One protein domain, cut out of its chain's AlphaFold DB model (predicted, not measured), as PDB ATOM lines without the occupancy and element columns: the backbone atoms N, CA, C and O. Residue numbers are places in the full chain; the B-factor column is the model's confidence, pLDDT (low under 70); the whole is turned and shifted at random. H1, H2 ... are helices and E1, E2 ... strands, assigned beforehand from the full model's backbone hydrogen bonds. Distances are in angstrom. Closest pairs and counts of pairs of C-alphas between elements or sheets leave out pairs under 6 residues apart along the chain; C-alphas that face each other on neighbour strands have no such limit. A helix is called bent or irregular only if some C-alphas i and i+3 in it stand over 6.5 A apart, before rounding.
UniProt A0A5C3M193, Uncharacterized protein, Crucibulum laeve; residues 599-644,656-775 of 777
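This is residues 599 to 644 and 656 to 775 of the 777 residues of an uncharacterized protein of Crucibulum laeve (UniProt A0A5C3M193). A long two-stranded ribbon, E1 and E2, runs along one side of a helical body with H4 at its core. H1 and H6 join H4 in a three-helix bundle, running the same way, while H2 and H5 meet H4 at steep tilts near its two ends, H2 at residues 709 to 713 of H4 and H5 at residues 720 to 724. The printed part has 166 residues, with named elements in the order H1 E1 E2 H2 H3 H4 H5 H6; the sheet is antiparallel and the class mostly helix. It is compact, with a radius of gyration of the C-alphas of 15.1 A, and spans 42 by 37 by 36 A.

Start at E1, residues 633 to 641, and E2, residues 657 to 667, antiparallel at 154 degrees; N 637 and O 661 are within hydrogen-bond range at 2.9 A. The hub is H4, residues 707 to 726; its closest C-alphas to E1, His 716 and Phe 637, are 6.4 A apart. H6, residues 758 to 774, touches H4 at a shallow tilt of 28 degrees, closest at C-alphas 762 and 711, 4.8 A. H1, residues 603 to 617, touches H4 at C-alphas 613 and 718, 5.8 A. H2, residues 674 to 687, touches H4 with C-alphas 684 and 709 closest, 6.3 A. H5, residues 736 to 749, is about perpendicular to H2 at 75 degrees; they touch at C-alphas 676 and 742, 5.6 A. H3, residues 702 to 705, is close to H2 but not clearly touching: C-alphas 704 and 684 are 6.2 A apart. Every O i to N i+4 pair is within hydrogen-bond range in H1, H2, H4, H5 and H6; H3 is too short for one, and 0 of its 1 O i to N i+3 pair is within range.

Find C-alpha 603 at (-44.969, 30.784, 40.490), where H1 begins its 21.3 A. E1 covers 23.2 A and bends by 55 degrees at residue 638; E2 covers 30.0 A. H4 covers 28.2 A, and H6 covers 24.5 A to C-alpha 774 at (-33.537, 8.446, 23.720). H3 is only just irregular: C-alphas 702 and 705 are 6.9 A apart.

The two farthest C-alphas, Gly 619 and Thr 695, are 44.2 A apart. Residues 645 to 655 are not printed, and C-alphas 644 and 656 stand 10.9 A apart across this cut. The links H1 to E1 and H2 to H3 are long. Confidence is under 70 at 28 residues, among them 698 to 702 and 728 to 732.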
ATOM      1  N   TYR A 599     -38.125  36.370  41.558       55.28
ATOM      2  CA  TYR A 599     -39.323  37.167  41.428       55.28
ATOM      3  C   TYR A 599     -40.005  36.790  40.116       55.28
ATOM      4  O   TYR A 599     -39.722  37.387  39.078       55.28
ATOM      5  N   PHE A 600     -40.897  35.804  40.157       52.84
ATOM      6  CA  PHE A 600     -41.717  35.451  39.003       52.84
ATOM      7  C   PHE A 600     -43.146  35.924  39.199       52.84
ATOM      8  O   PHE A 600     -43.750  35.718  40.253       52.84
ATOM      9  N   SER A 601     -43.721  36.482  38.142       49.25
ATOM     10  CA  SER A 601     -45.157  36.361  37.931       49.25
ATOM     11  C   SER A 601     -45.482  34.876  37.694       49.25
ATOM     12  O   SER A 601     -44.737  34.170  37.020       49.25
ATOM     13  N   ARG A 602     -46.592  34.390  38.261       63.94
ATOM     14  CA  ARG A 602     -47.081  33.000  38.110       63.94
ATOM     15  C   ARG A 602     -46.103  31.914  38.610       63.94
ATOM     16  O   ARG A 602     -45.677  31.066  37.824       63.94
ATOM     17  N   PRO A 603     -45.769  31.874  39.914       70.12
ATOM     18  CA  PRO A 603     -44.969  30.784  40.490       70.12
ATOM     19  C   PRO A 603     -45.559  29.384  40.233       70.12
ATOM     20  O   PRO A 603     -44.814  28.410  40.195       70.12
ATOM     21  N   GLN A 604     -46.870  29.284  39.996       74.75
ATOM     22  CA  GLN A 604     -47.570  28.054  39.618       74.75
ATOM     23  C   GLN A 604     -47.046  27.460  38.302       74.75
ATOM     24  O   GLN A 604     -46.748  26.270  38.253       74.75
ATOM     25  N   ALA A 605     -46.835  28.288  37.269       77.62
ATOM     26  CA  ALA A 605     -46.336  27.841  35.966       77.62
ATOM     27  C   ALA A 605     -44.940  27.209  36.060       77.62
ATOM     28  O   ALA A 605     -44.652  26.190  35.436       77.62
ATOM     29  N   TRP A 606     -44.082  27.786  36.896       81.62
ATOM     30  CA  TRP A 606     -42.750  27.258  37.166       81.62
ATOM     31  C   TRP A 606     -42.765  26.040  38.091       81.62
ATOM     32  O   TRP A 606     -41.964  25.126  37.906       81.62
ATOM     33  N   GLY A 607     -43.696  25.995  39.050       85.94
ATOM     34  CA  GLY A 607     -43.978  24.792  39.827       85.94
ATOM     35  C   GLY A 607     -44.339  23.627  38.905       85.94
ATOM     36  O   GLY A 607     -43.701  22.580  38.968       85.94
ATOM     37  N   MET A 608     -45.279  23.829  37.977       88.06
ATOM     38  CA  MET A 608     -45.626  22.829  36.961       88.06
ATOM     39  C   MET A 608     -44.440  22.442  36.081       88.06
ATOM     40  O   MET A 608     -44.272  21.261  35.808       88.06
ATOM     41  N   ALA A 609     -43.602  23.396  35.663       91.06
ATOM     42  CA  ALA A 609     -42.386  23.084  34.915       91.06
ATOM     43  C   ALA A 609     -41.482  22.110  35.693       91.06
ATOM     44  O   ALA A 609     -41.024  21.127  35.119       91.06
ATOM     45  N   ALA A 610     -41.293  22.318  37.001       92.44
ATOM     46  CA  ALA A 610     -40.535  21.394  37.848       92.44
ATOM     47  C   ALA A 610     -41.191  20.001  37.941       92.44
ATOM     48  O   ALA A 610     -40.490  18.996  37.832       92.44
ATOM     49  N   HIS A 611     -42.521  19.926  38.093       93.38
ATOM     50  CA  HIS A 611     -43.258  18.650  38.074       93.38
ATOM     51  C   HIS A 611     -43.092  17.916  36.740       93.38
ATOM     52  O   HIS A 611     -42.707  16.753  36.739       93.38
ATOM     53  N   VAL A 612     -43.302  18.600  35.615       94.31
ATOM     54  CA  VAL A 612     -43.205  18.017  34.268       94.31
ATOM     55  C   VAL A 612     -41.791  17.520  33.969       94.31
ATOM     56  O   VAL A 612     -41.631  16.407  33.472       94.31
ATOM     57  N   ILE A 613     -40.758  18.309  34.294       95.19
ATOM     58  CA  ILE A 613     -39.363  17.870  34.143       95.19
ATOM     59  C   ILE A 613     -39.126  16.622  34.996       95.19
ATOM     60  O   ILE A 613     -38.569  15.641  34.511       95.19
ATOM     61  N   TYR A 614     -39.570  16.625  36.254       93.88
ATOM     62  CA  TYR A 614     -39.392  15.476  37.130       93.88
ATOM     63  C   TYR A 614     -40.084  14.217  36.599       93.88
ATOM     64  O   TYR A 614     -39.451  13.169  36.534       93.88
ATOM     65  N   GLU A 615     -41.348  14.307  36.184       92.94
ATOM     66  CA  GLU A 615     -42.092  13.186  35.594       92.94
ATOM     67  C   GLU A 615     -41.410  12.657  34.328       92.94
ATOM     68  O   GLU A 615     -41.317  11.446  34.131       92.94
ATOM     69  N   ALA A 616     -40.869  13.548  33.492       93.06
ATOM     70  CA  ALA A 616     -40.121  13.164  32.300       93.06
ATOM     71  C   ALA A 616     -38.797  12.449  32.625       93.06
ATOM     72  O   ALA A 616     -38.304  11.677  31.803       93.06
ATOM     73  N   LEU A 617     -38.217  12.662  33.803       91.62
ATOM     74  CA  LEU A 617     -36.972  12.017  34.231       91.62
ATOM     75  C   LEU A 617     -37.213  10.784  35.111       91.62
ATOM     76  O   LEU A 617     -36.344   9.913  35.212       91.62
ATOM     77  N   HIS A 618     -38.384  10.695  35.744       87.75
ATOM     78  CA  HIS A 618     -38.727   9.635  36.680       87.75
ATOM     79  C   HIS A 618     -38.670   8.259  36.003       87.75
ATOM     80  O   HIS A 618     -39.225   8.047  34.926       87.75
ATOM     81  N   GLY A 619     -37.951   7.319  36.620       80.62
ATOM     82  CA  GLY A 619     -37.718   5.979  36.068       80.62
ATOM     83  C   GLY A 619     -36.710   5.913  34.911       80.62
ATOM     84  O   GLY A 619     -36.350   4.813  34.506       80.62
ATOM     85  N   ARG A 620     -36.223   7.056  34.402       85.81
ATOM     86  CA  ARG A 620     -35.209   7.132  33.331       85.81
ATOM     87  C   ARG A 620     -33.823   7.506  33.849       85.81
ATOM     88  O   ARG A 620     -32.827   7.090  33.268       85.81
ATOM     89  N   VAL A 621     -33.757   8.270  34.938       83.94
ATOM     90  CA  VAL A 621     -32.506   8.700  35.574       83.94
ATOM     91  C   VAL A 621     -32.431   8.147  36.994       83.94
ATOM     92  O   VAL A 621     -33.353   8.317  37.793       83.94
ATOM     93  N   LEU A 622     -31.314   7.492  37.320       77.81
ATOM     94  CA  LEU A 622     -31.008   7.042  38.678       77.81
ATOM     95  C   LEU A 622     -30.529   8.239  39.508       77.81
ATOM     96  O   LEU A 622     -29.379   8.658  39.417       77.81
ATOM     97  N   TRP A 623     -31.429   8.792  40.317       73.25
ATOM     98  CA  TRP A 623     -31.156   9.926  41.199       73.25
ATOM     99  C   TRP A 623     -31.051   9.498  42.660       73.25
ATOM    100  O   TRP A 623     -31.899   8.748  43.148       73.25
ATOM    101  N   GLN A 624     -30.061  10.030  43.381       70.69
ATOM    102  CA  GLN A 624     -29.963   9.885  44.832       70.69
ATOM    103  C   GLN A 624     -30.054  11.265  45.507       70.69
ATOM    104  O   GLN A 624     -29.212  12.121  45.245       70.69
ATOM    105  N   PRO A 625     -31.003  11.489  46.437       60.47
ATOM    106  CA  PRO A 625     -31.208  12.794  47.084       60.47
ATOM    107  C   PRO A 625     -30.008  13.340  47.879       60.47
ATOM    108  O   PRO A 625     -29.992  14.517  48.239       60.47
ATOM    109  N   HIS A 626     -29.025  12.492  48.192       61.88
ATOM    110  CA  HIS A 626     -27.867  12.805  49.036       61.88
ATOM    111  C   HIS A 626     -26.589  13.129  48.248       61.88
ATOM    112  O   HIS A 626     -25.495  13.081  48.808       61.88
ATOM    113  N   MET A 627     -26.700  13.427  46.953       63.03
ATOM    114  CA  MET A 627     -25.535  13.750  46.135       63.03
ATOM    115  C   MET A 627     -24.852  15.065  46.561       63.03
ATOM    116  O   MET A 627     -25.457  15.969  47.143       63.03
ATOM    117  N   HIS A 628     -23.546  15.118  46.298       67.81
ATOM    118  CA  HIS A 628     -22.645  16.199  46.684       67.81
ATOM    119  C   HIS A 628     -22.998  17.523  45.987       67.81
ATOM    120  O   HIS A 628     -23.606  17.544  44.920       67.81
ATOM    121  N   ARG A 629     -22.618  18.643  46.611       70.50
ATOM    122  CA  ARG A 629     -22.846  19.987  46.066       70.50
ATOM    123  C   ARG A 629     -21.909  20.231  44.888       70.50
ATOM    124  O   ARG A 629     -20.693  20.110  45.040       70.50
ATOM    125  N   GLU A 630     -22.470  20.628  43.754       81.19
ATOM    126  CA  GLU A 630     -21.684  21.071  42.609       81.19
ATOM    127  C   GLU A 630     -21.421  22.574  42.694       81.19
ATOM    128  O   GLU A 630     -22.230  23.346  43.209       81.19
ATOM    129  N   GLN A 631     -20.250  22.987  42.213       80.94
ATOM    130  CA  GLN A 631     -19.809  24.376  42.325       80.94
ATOM    131  C   GLN A 631     -20.649  25.283  41.425       80.94
ATOM    132  O   GLN A 631     -21.112  26.322  41.863       80.94
ATOM    133  N   TYR A 632     -20.877  24.894  40.174       89.75
ATOM    134  CA  TYR A 632     -21.554  25.720  39.176       89.75
ATOM    135  C   TYR A 632     -22.388  24.859  38.222       89.75
ATOM    136  O   TYR A 632     -22.138  23.665  38.081       89.75
ATOM    137  N   LEU A 633     -23.341  25.492  37.537       91.44
ATOM    138  CA  LEU A 633     -24.153  24.906  36.472       91.44
ATOM    139  C   LEU A 633     -23.681  25.368  35.098       91.44
ATOM    140  O   LEU A 633     -23.511  26.565  34.882       91.44
ATOM    141  N   CYS A 634     -23.568  24.433  34.157       93.06
ATOM    142  CA  CYS A 634     -23.394  24.712  32.733       93.06
ATOM    143  C   CYS A 634     -24.632  24.264  31.947       93.06
ATOM    144  O   CYS A 634     -24.866  23.068  31.784       93.06
ATOM    145  N   LEU A 635     -25.397  25.220  31.415       94.06
ATOM    146  CA  LEU A 635     -26.571  24.970  30.578       94.06
ATOM    147  C   LEU A 635     -26.296  25.398  29.123       94.06
ATOM    148  O   LEU A 635     -26.311  26.598  28.839       94.06
ATOM    149  N   PRO A 636     -26.037  24.453  28.202       93.38
ATOM    150  CA  PRO A 636     -25.960  24.732  26.773       93.38
ATOM    151  C   PRO A 636     -27.360  24.786  26.144       93.38
ATOM    152  O   PRO A 636     -28.221  23.954  26.449       93.38
ATOM    153  N   PHE A 637     -27.588  25.738  25.244       94.19
ATOM    154  CA  PHE A 637     -28.834  25.862  24.485       94.19
ATOM    155  C   PHE A 637     -28.622  26.624  23.176       94.19
ATOM    156  O   PHE A 637     -27.620  27.309  22.992       94.19
ATOM    157  N   GLU A 638     -29.582  26.504  22.266       92.25
ATOM    158  CA  GLU A 638     -29.546  27.132  20.947       92.25
ATOM    159  C   GLU A 638     -30.831  27.923  20.730       92.25
ATOM    160  O   GLU A 638     -31.902  27.507  21.177       92.25
ATOM    161  N   PHE A 639     -30.725  29.076  20.075       91.69
ATOM    162  CA  PHE A 639     -31.876  29.915  19.749       91.69
ATOM    163  C   PHE A 639     -31.606  30.786  18.521       91.69
ATOM    164  O   PHE A 639     -30.465  30.936  18.092       91.69
ATOM    165  N   LEU A 640     -32.669  31.359  17.959       88.81
ATOM    166  CA  LEU A 640     -32.589  32.317  16.858       88.81
ATOM    167  C   LEU A 640     -32.643  33.737  17.428       88.81
ATOM    168  O   LEU A 640     -33.592  34.086  18.132       88.81
ATOM    169  N   ASP A 641     -31.629  34.543  17.132       85.06
ATOM    170  CA  ASP A 641     -31.578  35.958  17.489       85.06
ATOM    171  C   ASP A 641     -32.107  36.803  16.333       85.06
ATOM    172  O   ASP A 641     -31.495  36.897  15.270       85.06
ATOM    173  N   TYR A 642     -33.259  37.427  16.556       77.00
ATOM    174  CA  TYR A 642     -33.910  38.310  15.588       77.00
ATOM    175  C   TYR A 642     -33.425  39.766  15.691       77.00
ATOM    176  O   TYR A 642     -33.981  40.646  15.043       77.00
ATOM    177  N   GLY A 643     -32.396  40.030  16.507       63.38
ATOM    178  CA  GLY A 643     -31.853  41.357  16.754       63.38
ATOM    179  C   GLY A 643     -32.738  42.162  17.709       63.38
ATOM    180  O   GLY A 643     -33.871  42.517  17.402       63.38
ATOM    181  N   SER A 644     -32.214  42.540  18.879       51.00
ATOM    182  CA  SER A 644     -32.948  43.357  19.865       51.00
ATOM    183  C   SER A 644     -33.033  44.857  19.493       51.00
ATOM    184  O   SER A 644     -32.986  45.737  20.360       51.00
ATOM    185  N   GLY A 656     -33.909  34.797  11.511       78.44
ATOM    186  CA  GLY A 656     -33.076  35.137  12.673       78.44
ATOM    187  C   GLY A 656     -31.735  34.389  12.684       78.44
ATOM    188  O   GLY A 656     -31.619  33.271  12.183       78.44
ATOM    189  N   ILE A 657     -30.708  34.993  13.281       85.62
ATOM    190  CA  ILE A 657     -29.349  34.439  13.277       85.62
ATOM    191  C   ILE A 657     -29.282  33.279  14.279       85.62
ATOM    192  O   ILE A 657     -29.592  33.493  15.455       85.62
ATOM    193  N   PRO A 658     -28.871  32.063  13.878       90.69
ATOM    194  CA  PRO A 658     -28.718  30.960  14.813       90.69
ATOM    195  C   PRO A 658     -27.571  31.232  15.787       90.69
ATOM    196  O   PRO A 658     -26.475  31.645  15.398       90.69
ATOM    197  N   ILE A 659     -27.836  30.993  17.070       91.88
ATOM    198  CA  ILE A 659     -26.885  31.175  18.161       91.88
ATOM    199  C   ILE A 659     -26.750  29.885  18.956       91.88
ATOM    200  O   ILE A 659     -27.738  29.372  19.481       91.88
ATOM    201  N   SER A 660     -25.510  29.428  19.124       94.19
ATOM    202  CA  SER A 660     -25.140  28.420  20.114       94.19
ATOM    203  C   SER A 660     -24.643  29.106  21.384       94.19
ATOM    204  O   SER A 660     -23.617  29.794  21.397       94.19
ATOM    205  N   ALA A 661     -25.395  28.961  22.469       94.88
ATOM    206  CA  ALA A 661     -25.149  29.643  23.728       94.88
ATOM    207  C   ALA A 661     -24.784  28.668  24.849       94.88
ATOM    208  O   ALA A 661     -25.320  27.566  24.967       94.88
ATOM    209  N   LEU A 662     -23.895  29.121  25.729       95.56
ATOM    210  CA  LEU A 662     -23.573  28.444  26.977       95.56
ATOM    211  C   LEU A 662     -23.815  29.392  28.146       95.56
ATOM    212  O   LEU A 662     -23.155  30.425  28.239       95.56
ATOM    213  N   MET A 663     -24.714  29.024  29.058       95.94
ATOM    214  CA  MET A 663     -24.900  29.733  30.323       95.94
ATOM    215  C   MET A 663     -24.165  29.017  31.455       95.94
ATOM    216  O   MET A 663     -24.443  27.857  31.751       95.94
ATOM    217  N   ILE A 664     -23.250  29.730  32.106       95.00
ATOM    218  CA  ILE A 664     -22.506  29.295  33.285       95.00
ATOM    219  C   ILE A 664     -23.070  30.035  34.498       95.00
ATOM    220  O   ILE A 664     -23.053  31.266  34.545       95.00
ATOM    221  N   MET A 665     -23.570  29.307  35.493       92.19
ATOM    222  CA  MET A 665     -24.103  29.900  36.717       92.19
ATOM    223  C   MET A 665     -23.358  29.436  37.962       92.19
ATOM    224  O   MET A 665     -23.292  28.246  38.247       92.19
ATOM    225  N   ALA A 666     -22.877  30.395  38.745       89.81
ATOM    226  CA  ALA A 666     -22.186  30.191  40.012       89.81
ATOM    227  C   ALA A 666     -22.929  30.932  41.131       89.81
ATOM    228  O   ALA A 666     -22.723  32.121  41.377       89.81
ATOM    229  N   ILE A 667     -23.867  30.245  41.777       81.56
ATOM    230  CA  ILE A 667     -24.797  30.867  42.723       81.56
ATOM    231  C   ILE A 667     -24.520  30.330  44.111       81.56
ATOM    232  O   ILE A 667     -24.358  29.127  44.307       81.56
ATOM    233  N   ASP A 668     -24.454  31.228  45.087       73.12
ATOM    234  CA  ASP A 668     -24.379  30.810  46.473       73.12
ATOM    235  C   ASP A 668     -25.716  30.189  46.922       73.12
ATOM    236  O   ASP A 668     -26.701  30.890  47.186       73.12
ATOM    237  N   GLU A 669     -25.760  28.853  46.969       61.22
ATOM    238  CA  GLU A 669     -26.904  28.018  47.364       61.22
ATOM    239  C   GLU A 669     -27.210  28.085  48.872       61.22
ATOM    240  O   GLU A 669     -27.441  27.071  49.530       61.22
ATOM    241  N   THR A 670     -27.294  29.287  49.442       59.06
ATOM    242  CA  THR A 670     -27.928  29.481  50.763       59.06
ATOM    243  C   THR A 670     -29.343  28.876  50.812       59.06
ATOM    244  O   THR A 670     -29.850  28.575  51.894       59.06
ATOM    245  N   ARG A 671     -29.977  28.671  49.645       68.50
ATOM    246  CA  ARG A 671     -31.186  27.867  49.438       68.50
ATOM    247  C   ARG A 671     -31.015  26.992  48.201       68.50
ATOM    248  O   ARG A 671     -30.654  27.489  47.138       68.50
ATOM    249  N   HIS A 672     -31.296  25.703  48.326       71.19
ATOM    250  CA  HIS A 672     -31.056  24.742  47.250       71.19
ATOM    251  C   HIS A 672     -32.029  24.894  46.067       71.19
ATOM    252  O   HIS A 672     -31.676  24.532  44.952       71.19
ATOM    253  N   GLU A 673     -33.227  25.466  46.254       76.31
ATOM    254  CA  GLU A 673     -34.161  25.716  45.142       76.31
ATOM    255  C   GLU A 673     -33.707  26.833  44.183       76.31
ATOM    256  O   GLU A 673     -34.211  26.945  43.065       76.31
ATOM    257  N   ASP A 674     -32.759  27.672  44.600       77.69
ATOM    258  CA  ASP A 674     -32.384  28.896  43.892       77.69
ATOM    259  C   ASP A 674     -31.739  28.643  42.528       77.69
ATOM    260  O   ASP A 674     -31.861  29.481  41.631       77.69
ATOM    261  N   MET A 675     -31.086  27.492  42.350       85.31
ATOM    262  CA  MET A 675     -30.472  27.110  41.078       85.31
ATOM    263  C   MET A 675     -31.520  27.022  39.959       85.31
ATOM    264  O   MET A 675     -31.318  27.586  38.883       85.31
ATOM    265  N   PHE A 676     -32.666  26.388  40.232       88.38
ATOM    266  CA  PHE A 676     -33.768  26.249  39.275       88.38
ATOM    267  C   PHE A 676     -34.335  27.617  38.887       88.38
ATOM    268  O   PHE A 676     -34.401  27.973  37.711       88.38
ATOM    269  N   TRP A 677     -34.667  28.428  39.893       83.06
ATOM    270  CA  TRP A 677     -35.232  29.758  39.689       83.06
ATOM    271  C   TRP A 677     -34.295  30.679  38.912       83.06
ATOM    272  O   TRP A 677     -34.717  31.345  37.972       83.06
ATOM    273  N   SER A 678     -33.015  30.695  39.271       83.88
ATOM    274  CA  SER A 678     -32.031  31.535  38.592       83.88
ATOM    275  C   SER A 678     -31.838  31.113  37.148       83.88
ATOM    276  O   SER A 678     -31.870  31.962  36.266       83.88
ATOM    277  N   ALA A 679     -31.683  29.808  36.900       89.50
ATOM    278  CA  ALA A 679     -31.480  29.296  35.553       89.50
ATOM    279  C   ALA A 679     -32.672  29.642  34.665       89.50
ATOM    280  O   ALA A 679     -32.476  30.103  33.547       89.50
ATOM    281  N   GLY A 680     -33.891  29.482  35.185       89.25
ATOM    282  CA  GLY A 680     -35.112  29.853  34.485       89.25
ATOM    283  C   GLY A 680     -35.170  31.337  34.124       89.25
ATOM    284  O   GLY A 680     -35.395  31.671  32.962       89.25
ATOM    285  N   ILE A 681     -34.933  32.235  35.094       83.44
ATOM    286  CA  ILE A 681     -34.959  33.692  34.856       83.44
ATOM    287  C   ILE A 681     -33.934  34.057  33.808       83.44
ATOM    288  O   ILE A 681     -34.264  34.706  32.822       83.44
ATOM    289  N   GLU A 682     -32.687  33.671  34.036       87.88
ATOM    290  CA  GLU A 682     -31.580  34.108  33.206       87.88
ATOM    291  C   GLU A 682     -31.711  33.532  31.791       87.88
ATOM    292  O   GLU A 682     -31.545  34.282  30.834       87.88
ATOM    293  N   PHE A 683     -32.159  32.278  31.641       91.88
ATOM    294  CA  PHE A 683     -32.500  31.697  30.340       91.88
ATOM    295  C   PHE A 683     -33.533  32.545  29.592       91.88
ATOM    296  O   PHE A 683     -33.272  33.000  28.480       91.88
ATOM    297  N   VAL A 684     -34.681  32.838  30.210       88.31
ATOM    298  CA  VAL A 684     -35.727  33.659  29.579       88.31
ATOM    299  C   VAL A 684     -35.203  35.062  29.256       88.31
ATOM    300  O   VAL A 684     -35.470  35.596  28.182       88.31
ATOM    301  N   THR A 685     -34.394  35.638  30.145       86.56
ATOM    302  CA  THR A 685     -33.779  36.957  29.947       86.56
ATOM    303  C   THR A 685     -32.843  36.970  28.736       86.56
ATOM    304  O   THR A 685     -32.789  37.961  28.009       86.56
ATOM    305  N   ILE A 686     -32.106  35.880  28.510       91.25
ATOM    306  CA  ILE A 686     -31.215  35.717  27.358       91.25
ATOM    307  C   ILE A 686     -32.024  35.653  26.065       91.25
ATOM    308  O   ILE A 686     -31.719  36.402  25.139       91.25
ATOM    309  N   ILE A 687     -33.075  34.830  26.023       90.44
ATOM    310  CA  ILE A 687     -33.923  34.690  24.829       90.44
ATOM    311  C   ILE A 687     -34.619  36.013  24.472       90.44
ATOM    312  O   ILE A 687     -34.778  36.331  23.299       90.44
ATOM    313  N   LEU A 688     -34.970  36.827  25.471       86.62
ATOM    314  CA  LEU A 688     -35.550  38.160  25.268       86.62
ATOM    315  C   LEU A 688     -34.523  39.250  24.910       86.62
ATOM    316  O   LEU A 688     -34.898  40.411  24.751       86.62
ATOM    317  N   GLY A 689     -33.229  38.925  24.824       86.81
ATOM    318  CA  GLY A 689     -32.170  39.906  24.563       86.81
ATOM    319  C   GLY A 689     -31.959  40.911  25.705       86.81
ATOM    320  O   GLY A 689     -31.395  41.982  25.498       86.81
ATOM    321  N   ALA A 690     -32.405  40.582  26.920       85.62
ATOM    322  CA  ALA A 690     -32.451  41.485  28.069       85.62
ATOM    323  C   ALA A 690     -31.371  41.204  29.130       85.62
ATOM    324  O   ALA A 690     -31.353  41.844  30.182       85.62
ATOM    325  N   PHE A 691     -30.480  40.226  28.909       87.12
ATOM    326  CA  PHE A 691     -29.587  39.709  29.964       87.12
ATOM    327  C   PHE A 691     -28.674  40.790  30.558       87.12
ATOM    328  O   PHE A 691     -28.434  40.821  31.763       87.12
ATOM    329  N   ALA A 692     -28.220  41.725  29.724       83.56
ATOM    330  CA  ALA A 692     -27.414  42.873  30.129       83.56
ATOM    331  C   ALA A 692     -28.209  44.195  30.170       83.56
ATOM    332  O   ALA A 692     -27.596  45.265  30.171       83.56
ATOM    333  N   ASP A 693     -29.549  44.165  30.196       81.56
ATOM    334  CA  ASP A 693     -30.332  45.402  30.220       81.56
ATOM    335  C   ASP A 693     -30.236  46.119  31.578       81.56
ATOM    336  O   ASP A 693     -30.657  45.648  32.639       81.56
ATOM    337  N   THR A 694     -29.691  47.330  31.536       76.94
ATOM    338  CA  THR A 694     -29.587  48.228  32.689       76.94
ATOM    339  C   THR A 694     -30.854  49.040  32.950       76.94
ATOM    340  O   THR A 694     -30.898  49.795  33.926       76.94
ATOM    341  N   THR A 695     -31.855  48.919  32.077       73.31
ATOM    342  CA  THR A 695     -33.087  49.716  32.060       73.31
ATOM    343  C   THR A 695     -34.247  48.960  32.682       73.31
ATOM    344  O   THR A 695     -34.872  49.487  33.599       73.31
ATOM    345  N   TYR A 696     -34.457  47.700  32.293       71.62
ATOM    346  CA  TYR A 696     -35.553  46.867  32.780       71.62
ATOM    347  C   TYR A 696     -35.057  45.563  33.413       71.62
ATOM    348  O   TYR A 696     -33.993  45.055  33.071       71.62
ATOM    349  N   LEU A 697     -35.780  45.045  34.403       70.88
ATOM    350  CA  LEU A 697     -35.579  43.672  34.881       70.88
ATOM    351  C   LEU A 697     -36.262  42.706  33.917       70.88
ATOM    352  O   LEU A 697     -37.299  43.042  33.360       70.88
ATOM    353  N   CYS A 698     -35.776  41.467  33.810       67.06
ATOM    354  CA  CYS A 698     -36.411  40.428  32.984       67.06
ATOM    355  C   CYS A 698     -37.928  40.339  33.195       67.06
ATOM    356  O   CYS A 698     -38.722  40.443  32.276       67.06
ATOM    357  N   SER A 699     -38.349  40.260  34.449       61.47
ATOM    358  CA  SER A 699     -39.763  40.220  34.840       61.47
ATOM    359  C   SER A 699     -40.580  41.498  34.554       61.47
ATOM    360  O   SER A 699     -41.724  41.574  34.988       61.47
ATOM    361  N   GLU A 700     -40.002  42.532  33.939       66.31
ATOM    362  CA  GLU A 700     -40.726  43.698  33.400       66.31
ATOM    363  C   GLU A 700     -41.044  43.543  31.906       66.31
ATOM    364  O   GLU A 700     -41.866  44.289  31.378       66.31
ATOM    365  N   TYR A 701     -40.445  42.556  31.237       68.69
ATOM    366  CA  TYR A 701     -40.819  42.175  29.884       68.69
ATOM    367  C   TYR A 701     -42.096  41.335  29.936       68.69
ATOM    368  O   TYR A 701     -42.175  40.349  30.671       68.69
ATOM    369  N   GLU A 702     -43.100  41.723  29.149       69.12
ATOM    370  CA  GLU A 702     -44.403  41.045  29.083       69.12
ATOM    371  C   GLU A 702     -44.249  39.550  28.755       69.12
ATOM    372  O   GLU A 702     -44.879  38.689  29.374       69.12
ATOM    373  N   ASP A 703     -43.300  39.239  27.874       74.31
ATOM    374  CA  ASP A 703     -42.992  37.882  27.441       74.31
ATOM    375  C   ASP A 703     -42.224  37.044  28.470       74.31
ATOM    376  O   ASP A 703     -42.122  35.833  28.305       74.31
ATOM    377  N   ALA A 704     -41.733  37.610  29.579       68.44
ATOM    378  CA  ALA A 704     -40.926  36.863  30.552       68.44
ATOM    379  C   ALA A 704     -41.690  35.741  31.285       68.44
ATOM    380  O   ALA A 704     -41.087  34.894  31.941       68.44
ATOM    381  N   THR A 705     -43.021  35.721  31.172       70.00
ATOM    382  CA  THR A 705     -43.875  34.615  31.650       70.00
ATOM    383  C   THR A 705     -44.636  33.915  30.539       70.00
ATOM    384  O   THR A 705     -45.597  33.184  30.792       70.00
ATOM    385  N   ASN A 706     -44.208  34.127  29.299       81.94
ATOM    386  CA  ASN A 706     -44.745  33.417  28.162       81.94
ATOM    387  C   ASN A 706     -44.484  31.918  28.346       81.94
ATOM    388  O   ASN A 706     -43.344  31.469  28.473       81.94
ATOM    389  N   VAL A 707     -45.566  31.143  28.355       85.06
ATOM    390  CA  VAL A 707     -45.538  29.689  28.540       85.06
ATOM    391  C   VAL A 707     -44.627  29.011  27.517       85.06
ATOM    392  O   VAL A 707     -43.987  28.021  27.851       85.06
ATOM    393  N   ASN A 708     -44.509  29.554  26.303       88.56
ATOM    394  CA  ASN A 708     -43.624  29.000  25.281       88.56
ATOM    395  C   ASN A 708     -42.148  29.119  25.683       88.56
ATOM    396  O   ASN A 708     -41.399  28.165  25.508       88.56
ATOM    397  N   LEU A 709     -41.736  30.242  26.286       88.62
ATOM    398  CA  LEU A 709     -40.363  30.420  26.775       88.62
ATOM    399  C   LEU A 709     -40.069  29.515  27.977       88.62
ATOM    400  O   LEU A 709     -38.998  28.917  28.051       88.62
ATOM    401  N   VAL A 710     -41.041  29.351  28.881       89.06
ATOM    402  CA  VAL A 710     -40.944  28.373  29.980       89.06
ATOM    403  C   VAL A 710     -40.862  26.945  29.424       89.06
ATOM    404  O   VAL A 710     -40.083  26.133  29.913       89.06
ATOM    405  N   GLY A 711     -41.605  26.642  28.360       92.00
ATOM    406  CA  GLY A 711     -41.538  25.369  27.647       92.00
ATOM    407  C   GLY A 711     -40.165  25.098  27.028       92.00
ATOM    408  O   GLY A 711     -39.659  23.986  27.152       92.00
ATOM    409  N   LEU A 712     -39.519  26.105  26.431       92.94
ATOM    410  CA  LEU A 712     -38.141  25.978  25.939       92.94
ATOM    411  C   LEU A 712     -37.164  25.675  27.079       92.94
ATOM    412  O   LEU A 712     -36.312  24.797  26.946       92.94
ATOM    413  N   TYR A 713     -37.317  26.342  28.224       94.44
ATOM    414  CA  TYR A 713     -36.524  26.029  29.411       94.44
ATOM    415  C   TYR A 713     -36.725  24.570  29.862       94.44
ATOM    416  O   TYR A 713     -35.744  23.862  30.095       94.44
ATOM    417  N   VAL A 714     -37.976  24.085  29.897       95.56
ATOM    418  CA  VAL A 714     -38.297  22.671  30.180       95.56
ATOM    419  C   VAL A 714     -37.591  21.734  29.202       95.56
ATOM    420  O   VAL A 714     -36.976  20.760  29.643       95.56
ATOM    421  N   TYR A 715     -37.628  22.028  27.901       96.12
ATOM    422  CA  TYR A 715     -36.939  21.237  26.881       96.12
ATOM    423  C   TYR A 715     -35.428  21.154  27.151       96.12
ATOM    424  O   TYR A 715     -34.881  20.056  27.271       96.12
ATOM    425  N   HIS A 716     -34.752  22.299  27.306       95.62
ATOM    426  CA  HIS A 716     -33.295  22.336  27.462       95.62
ATOM    427  C   HIS A 716     -32.816  21.696  28.767       95.62
ATOM    428  O   HIS A 716     -31.836  20.951  28.749       95.62
ATOM    429  N   VAL A 717     -33.511  21.925  29.886       95.94
ATOM    430  CA  VAL A 717     -33.147  21.319  31.176       95.94
ATOM    431  C   VAL A 717     -33.385  19.811  31.169       95.94
ATOM    432  O   VAL A 717     -32.499  19.059  31.572       95.94
ATOM    433  N   THR A 718     -34.530  19.348  30.654       95.75
ATOM    434  CA  THR A 718     -34.819  17.906  30.541       95.75
ATOM    435  C   THR A 718     -33.771  17.218  29.667       95.75
ATOM    436  O   THR A 718     -33.199  16.201  30.059       95.75
ATOM    437  N   ARG A 719     -33.460  17.808  28.507       93.75
ATOM    438  CA  ARG A 719     -32.446  17.294  27.581       93.75
ATOM    439  C   ARG A 719     -31.058  17.244  28.220       93.75
ATOM    440  O   ARG A 719     -30.377  16.234  28.073       93.75
ATOM    441  N   LEU A 720     -30.643  18.296  28.932       92.62
ATOM    442  CA  LEU A 720     -29.351  18.340  29.626       92.62
ATOM    443  C   LEU A 720     -29.210  17.182  30.621       92.62
ATOM    444  O   LEU A 720     -28.201  16.481  30.604       92.62
ATOM    445  N   ILE A 721     -30.224  16.970  31.464       92.69
ATOM    446  CA  ILE A 721     -30.185  15.934  32.502       92.69
ATOM    447  C   ILE A 721     -30.159  14.531  31.871       92.69
ATOM    448  O   ILE A 721     -29.390  13.672  32.304       92.69
ATOM    449  N   LEU A 722     -30.939  14.300  30.808       91.38
ATOM    450  CA  LEU A 722     -30.927  13.028  30.079       91.38
ATOM    451  C   LEU A 722     -29.571  12.748  29.419       91.38
ATOM    452  O   LEU A 722     -29.061  11.635  29.531       91.38
ATOM    453  N   LEU A 723     -28.965  13.748  28.771       89.38
ATOM    454  CA  LEU A 723     -27.639  13.610  28.157       89.38
ATOM    455  C   LEU A 723     -26.572  13.260  29.197       89.38
ATOM    456  O   LEU A 723     -25.771  12.355  28.963       89.38
ATOM    457  N   ALA A 724     -26.607  13.914  30.362       86.94
ATOM    458  CA  ALA A 724     -25.696  13.626  31.464       86.94
ATOM    459  C   ALA A 724     -25.841  12.192  31.993       86.94
ATOM    460  O   ALA A 724     -24.847  11.538  32.311       86.94
ATOM    461  N   SER A 725     -27.072  11.680  32.036       83.56
ATOM    462  CA  SER A 725     -27.340  10.301  32.446       83.56
ATOM    463  C   SER A 725     -26.923   9.266  31.394       83.56
ATOM    464  O   SER A 725     -26.572   8.150  31.767       83.56
ATOM    465  N   HIS A 726     -26.987   9.597  30.099       78.62
ATOM    466  CA  HIS A 726     -26.801   8.636  29.007       78.62
ATOM    467  C   HIS A 726     -25.348   8.553  28.495       78.62
ATOM    468  O   HIS A 726     -24.888   7.477  28.125       78.62
ATOM    469  N   ASN A 727     -24.601   9.664  28.486       72.38
ATOM    470  CA  ASN A 727     -23.311   9.770  27.786       72.38
ATOM    471  C   ASN A 727     -22.064   9.702  28.692       72.38
ATOM    472  O   ASN A 727     -21.022  10.252  28.344       72.38
ATOM    473  N   GLY A 728     -22.127   8.991  29.822       55.12
ATOM    474  CA  GLY A 728     -20.916   8.620  30.571       55.12
ATOM    475  C   GLY A 728     -20.594   9.444  31.820       55.12
ATOM    476  O   GLY A 728     -19.439   9.474  32.233       55.12
ATOM    477  N   GLY A 729     -21.601  10.041  32.463       56.12
ATOM    478  CA  GLY A 729     -21.505  10.479  33.857       56.12
ATOM    479  C   GLY A 729     -21.785  11.962  34.081       56.12
ATOM    480  O   GLY A 729     -21.526  12.813  33.230       56.12
ATOM    481  N   VAL A 730     -22.292  12.256  35.279       56.31
ATOM    482  CA  VAL A 730     -22.595  13.605  35.789       56.31
ATOM    483  C   VAL A 730     -21.413  14.568  35.613       56.31
ATOM    484  O   VAL A 730     -21.617  15.739  35.307       56.31
ATOM    485  N   ASP A 731     -20.181  14.066  35.706       59.59
ATOM    486  CA  ASP A 731     -18.954  14.869  35.648       59.59
ATOM    487  C   ASP A 731     -18.766  15.626  34.318       59.59
ATOM    488  O   ASP A 731     -18.102  16.665  34.282       59.59
ATOM    489  N   ALA A 732     -19.367  15.148  33.219       67.12
ATOM    490  CA  ALA A 732     -19.327  15.829  31.922       67.12
ATOM    491  C   ALA A 732     -20.269  17.050  31.850       67.12
ATOM    492  O   ALA A 732     -20.078  17.935  31.008       67.12
ATOM    493  N   HIS A 733     -21.262  17.124  32.744       80.38
ATOM    494  CA  HIS A 733     -22.294  18.159  32.775       80.38
ATOM    495  C   HIS A 733     -22.413  18.783  34.178       80.38
ATOM    496  O   HIS A 733     -23.324  18.439  34.933       80.38
ATOM    497  N   PRO A 734     -21.526  19.740  34.518       85.50
ATOM    498  CA  PRO A 734     -21.514  20.368  35.834       85.50
ATOM    499  C   PRO A 734     -22.848  21.029  36.195       85.50
ATOM    500  O   PRO A 734     -23.429  21.762  35.387       85.50
ATOM    501  N   GLY A 735     -23.293  20.806  37.427       86.62
ATOM    502  CA  GLY A 735     -24.471  21.410  38.056       86.62
ATOM    503  C   GLY A 735     -25.777  20.649  37.833       86.62
ATOM    504  O   GLY A 735     -26.823  21.102  38.308       86.62
ATOM    505  N   VAL A 736     -25.752  19.514  37.126       89.12
ATOM    506  CA  VAL A 736     -26.933  18.668  36.892       89.12
ATOM    507  C   VAL A 736     -27.501  18.112  38.198       89.12
ATOM    508  O   VAL A 736     -28.719  18.115  38.378       89.12
ATOM    509  N   VAL A 737     -26.651  17.706  39.141       87.06
ATOM    510  CA  VAL A 737     -27.055  17.209  40.464       87.06
ATOM    511  C   VAL A 737     -27.709  18.324  41.269       87.06
ATOM    512  O   VAL A 737     -28.806  18.141  41.805       87.06
ATOM    513  N   SER A 738     -27.077  19.501  41.312       86.88
ATOM    514  CA  SER A 738     -27.655  20.681  41.972       86.88
ATOM    515  C   SER A 738     -29.001  21.071  41.348       86.88
ATOM    516  O   SER A 738     -29.955  21.368  42.068       86.88
ATOM    517  N   MET A 739     -29.121  21.013  40.018       90.50
ATOM    518  CA  MET A 739     -30.368  21.297  39.302       90.50
ATOM    519  C   MET A 739     -31.470  20.283  39.630       90.50
ATOM    520  O   MET A 739     -32.592  20.682  39.937       90.50
ATOM    521  N   MET A 740     -31.169  18.982  39.619       89.75
ATOM    522  CA  MET A 740     -32.135  17.936  39.972       89.75
ATOM    523  C   MET A 740     -32.644  18.087  41.406       89.75
ATOM    524  O   MET A 740     -33.850  18.036  41.648       89.75
ATOM    525  N   ARG A 741     -31.740  18.368  42.352       88.12
ATOM    526  CA  ARG A 741     -32.109  18.660  43.739       88.12
ATOM    527  C   ARG A 741     -33.003  19.895  43.845       88.12
ATOM    528  O   ARG A 741     -33.977  19.882  44.598       88.12
ATOM    529  N   ALA A 742     -32.695  20.955  43.098       88.25
ATOM    530  CA  ALA A 742     -33.515  22.161  43.063       88.25
ATOM    531  C   ALA A 742     -34.927  21.871  42.523       88.25
ATOM    532  O   ALA A 742     -35.905  22.327  43.114       88.25
ATOM    533  N   ILE A 743     -35.042  21.067  41.458       91.31
ATOM    534  CA  ILE A 743     -36.322  20.631  40.878       91.31
ATOM    535  C   ILE A 743     -37.152  19.854  41.905       91.31
ATOM    536  O   ILE A 743     -38.320  20.185  42.106       91.31
ATOM    537  N   ASP A 744     -36.561  18.876  42.596       89.12
ATOM    538  CA  ASP A 744     -37.246  18.095  43.637       89.12
ATOM    539  C   ASP A 744     -37.808  18.984  44.756       89.12
ATOM    540  O   ASP A 744     -38.944  18.799  45.202       89.12
ATOM    541  N   LEU A 745     -37.031  19.975  45.198       86.12
ATOM    542  CA  LEU A 745     -37.443  20.902  46.252       86.12
ATOM    543  C   LEU A 745     -38.559  21.843  45.797       86.12
ATOM    544  O   LEU A 745     -39.517  22.061  46.542       86.12
ATOM    545  N   VAL A 746     -38.465  22.386  44.581       83.62
ATOM    546  CA  VAL A 746     -39.531  23.214  43.997       83.62
ATOM    547  C   VAL A 746     -40.806  22.388  43.853       83.62
ATOM    548  O   VAL A 746     -41.865  22.832  44.293       83.62
ATOM    549  N   ARG A 747     -40.700  21.156  43.342       86.81
ATOM    550  CA  ARG A 747     -41.822  20.220  43.220       86.81
ATOM    551  C   ARG A 747     -42.507  19.964  44.562       86.81
ATOM    552  O   ARG A 747     -43.727  20.017  44.651       86.81
ATOM    553  N   GLY A 748     -41.727  19.693  45.610       82.69
ATOM    554  CA  GLY A 748     -42.260  19.431  46.949       82.69
ATOM    555  C   GLY A 748     -42.934  20.647  47.591       82.69
ATOM    556  O   GLY A 748     -43.831  20.491  48.416       82.69
ATOM    557  N   LYS A 749     -42.519  21.861  47.211       80.06
ATOM    558  CA  LYS A 749     -43.026  23.119  47.770       80.06
ATOM    559  C   LYS A 749     -44.279  23.644  47.067       80.06
ATOM    560  O   LYS A 749     -45.096  24.293  47.718       80.06
ATOM    561  N   TYR A 750     -44.425  23.400  45.765       75.75
ATOM    562  CA  TYR A 750     -45.532  23.924  44.964       75.75
ATOM    563  C   TYR A 750     -46.417  22.778  44.460       75.75
ATOM    564  O   TYR A 750     -45.920  21.912  43.738       75.75
ATOM    565  N   PRO A 751     -47.715  22.745  44.818       72.12
ATOM    566  CA  PRO A 751     -48.610  21.678  44.380       72.12
ATOM    567  C   PRO A 751     -48.778  21.689  42.857       72.12
ATOM    568  O   PRO A 751     -48.743  22.745  42.224       72.12
ATOM    569  N   PHE A 752     -48.957  20.501  42.283       75.25
ATOM    570  CA  PHE A 752     -49.228  20.346  40.859       75.25
ATOM    571  C   PHE A 752     -50.658  20.786  40.546       75.25
ATOM    572  O   PHE A 752     -51.605  20.279  41.150       75.25
ATOM    573  N   ASP A 753     -50.815  21.716  39.607       68.81
ATOM    574  CA  ASP A 753     -52.118  22.187  39.146       68.81
ATOM    575  C   ASP A 753     -52.353  21.721  37.706       68.81
ATOM    576  O   ASP A 753     -51.667  22.136  36.777       68.81
ATOM    577  N   THR A 754     -53.326  20.831  37.511       64.31
ATOM    578  CA  THR A 754     -53.671  20.283  36.188       64.31
ATOM    579  C   THR A 754     -54.624  21.176  35.395       64.31
ATOM    580  O   THR A 754     -54.896  20.893  34.227       64.31
ATOM    581  N   SER A 755     -55.145  22.244  36.006       54.72
ATOM    582  CA  SER A 755     -56.149  23.121  35.399       54.72
ATOM    583  C   SER A 755     -55.555  24.195  34.479       54.72
ATOM    584  O   SER A 755     -56.289  24.836  33.722       54.72
ATOM    585  N   GLU A 756     -54.232  24.383  34.486       64.12
ATOM    586  CA  GLU A 756     -53.583  25.403  33.669       64.12
ATOM    587  C   GLU A 756     -53.336  24.945  32.221       64.12
ATOM    588  O   GLU A 756     -52.723  23.912  31.943       64.12
ATOM    589  N   PHE A 757     -53.710  25.809  31.271       70.00
ATOM    590  CA  PHE A 757     -53.422  25.657  29.837       70.00
ATOM    591  C   PHE A 757     -51.930  25.417  29.538       70.00
ATOM    592  O   PHE A 757     -51.590  24.775  28.543       70.00
ATOM    593  N   ALA A 758     -51.036  25.894  30.410       78.75
ATOM    594  CA  ALA A 758     -49.600  25.749  30.239       78.75
ATOM    595  C   ALA A 758     -49.130  24.288  30.239       78.75
ATOM    596  O   ALA A 758     -48.184  23.965  29.522       78.75
ATOM    597  N   LEU A 759     -49.815  23.395  30.963       84.69
ATOM    598  CA  LEU A 759     -49.379  22.013  31.155       84.69
ATOM    599  C   LEU A 759     -49.137  21.273  29.832       84.69
ATOM    600  O   LEU A 759     -48.107  20.622  29.678       84.69
ATOM    601  N   ARG A 760     -50.034  21.423  28.846       86.56
ATOM    602  CA  ARG A 760     -49.906  20.742  27.544       86.56
ATOM    603  C   ARG A 760     -48.649  21.165  26.787       86.56
ATOM    604  O   ARG A 760     -47.986  20.324  26.188       86.56
ATOM    605  N   VAL A 761     -48.319  22.456  26.826       87.69
ATOM    606  CA  VAL A 761     -47.124  22.997  26.162       87.69
ATOM    607  C   VAL A 761     -45.866  22.477  26.851       87.69
ATOM    608  O   VAL A 761     -44.955  22.000  26.178       87.69
ATOM    609  N   LEU A 762     -45.833  22.509  28.186       91.44
ATOM    610  CA  LEU A 762     -44.694  22.016  28.962       91.44
ATOM    611  C   LEU A 762     -44.478  20.510  28.744       91.44
ATOM    612  O   LEU A 762     -43.350  20.081  28.504       91.44
ATOM    613  N   GLN A 763     -45.553  19.715  28.764       92.69
ATOM    614  CA  GLN A 763     -45.500  18.275  28.503       92.69
ATOM    615  C   GLN A 763     -44.974  17.982  27.099       92.69
ATOM    616  O   GLN A 763     -44.029  17.210  26.972       92.69
ATOM    617  N   ALA A 764     -45.500  18.652  26.067       92.75
ATOM    618  CA  ALA A 764     -45.030  18.476  24.694       92.75
ATOM    619  C   ALA A 764     -43.523  18.757  24.558       92.75
ATOM    620  O   ALA A 764     -42.805  17.974  23.939       92.75
ATOM    621  N   GLN A 765     -43.028  19.825  25.193       94.81
ATOM    622  CA  GLN A 765     -41.603  20.165  25.191       94.81
ATOM    623  C   GLN A 765     -40.747  19.132  25.939       94.81
ATOM    624  O   GLN A 765     -39.688  18.737  25.451       94.81
ATOM    625  N   SER A 766     -41.216  18.630  27.084       94.06
ATOM    626  CA  SER A 766     -40.520  17.566  27.819       94.06
ATOM    627  C   SER A 766     -40.475  16.248  27.037       94.06
ATOM    628  O   SER A 766     -39.426  15.612  26.959       94.06
ATOM    629  N   SER A 767     -41.577  15.865  26.382       92.75
ATOM    630  CA  SER A 767     -41.649  14.667  25.541       92.75
ATOM    631  C   SER A 767     -40.734  14.794  24.331       92.75
ATOM    632  O   SER A 767     -40.047  13.837  23.979       92.75
ATOM    633  N   HIS A 768     -40.670  15.984  23.730       94.06
ATOM    634  CA  HIS A 768     -39.750  16.266  22.638       94.06
ATOM    635  C   HIS A 768     -38.286  16.146  23.085       94.06
ATOM    636  O   HIS A 768     -37.488  15.528  22.384       94.06
ATOM    637  N   ALA A 769     -37.936  16.646  24.276       92.62
ATOM    638  CA  ALA A 769     -36.597  16.478  24.841       92.62
ATOM    639  C   ALA A 769     -36.243  14.996  25.040       92.62
ATOM    640  O   ALA A 769     -35.175  14.564  24.607       92.62
ATOM    641  N   VAL A 770     -37.153  14.211  25.628       92.12
ATOM    642  CA  VAL A 770     -36.986  12.757  25.809       92.12
ATOM    643  C   VAL A 770     -36.753  12.067  24.467       92.12
ATOM    644  O   VAL A 770     -35.766  11.349  24.315       92.12
ATOM    645  N   TYR A 771     -37.608  12.341  23.481       91.94
ATOM    646  CA  TYR A 771     -37.491  11.780  22.136       91.94
ATOM    647  C   TYR A 771     -36.160  12.151  21.470       91.94
ATOM    648  O   TYR A 771     -35.512  11.300  20.867       91.94
ATOM    649  N   SER A 772     -35.710  13.401  21.623       91.06
ATOM    650  CA  SER A 772     -34.462  13.882  21.017       91.06
ATOM    651  C   SER A 772     -33.203  13.179  21.542       91.06
ATOM    652  O   SER A 772     -32.200  13.136  20.832       91.06
ATOM    653  N   VAL A 773     -33.238  12.648  22.773       88.94
ATOM    654  CA  VAL A 773     -32.084  11.989  23.410       88.94
ATOM    655  C   VAL A 773     -32.179  10.469  23.325       88.94
ATOM    656  O   VAL A 773     -31.185   9.823  23.015       88.94
ATOM    657  N   LEU A 774     -33.353   9.896  23.601       86.88
ATOM    658  CA  LEU A 774     -33.537   8.446  23.720       86.88
ATOM    659  C   LEU A 774     -34.112   7.790  22.450       86.88
ATOM    660  O   LEU A 774     -34.091   6.568  22.341       86.88
ATOM    661  N   GLY A 775     -34.604   8.575  21.484       76.88
ATOM    662  CA  GLY A 775     -35.299   8.064  20.297       76.88
ATOM    663  C   GLY A 775     -36.658   7.418  20.616       76.88
ATOM    664  O   GLY A 775     -37.112   7.423  21.761       76.88
TER     665      GLY A 775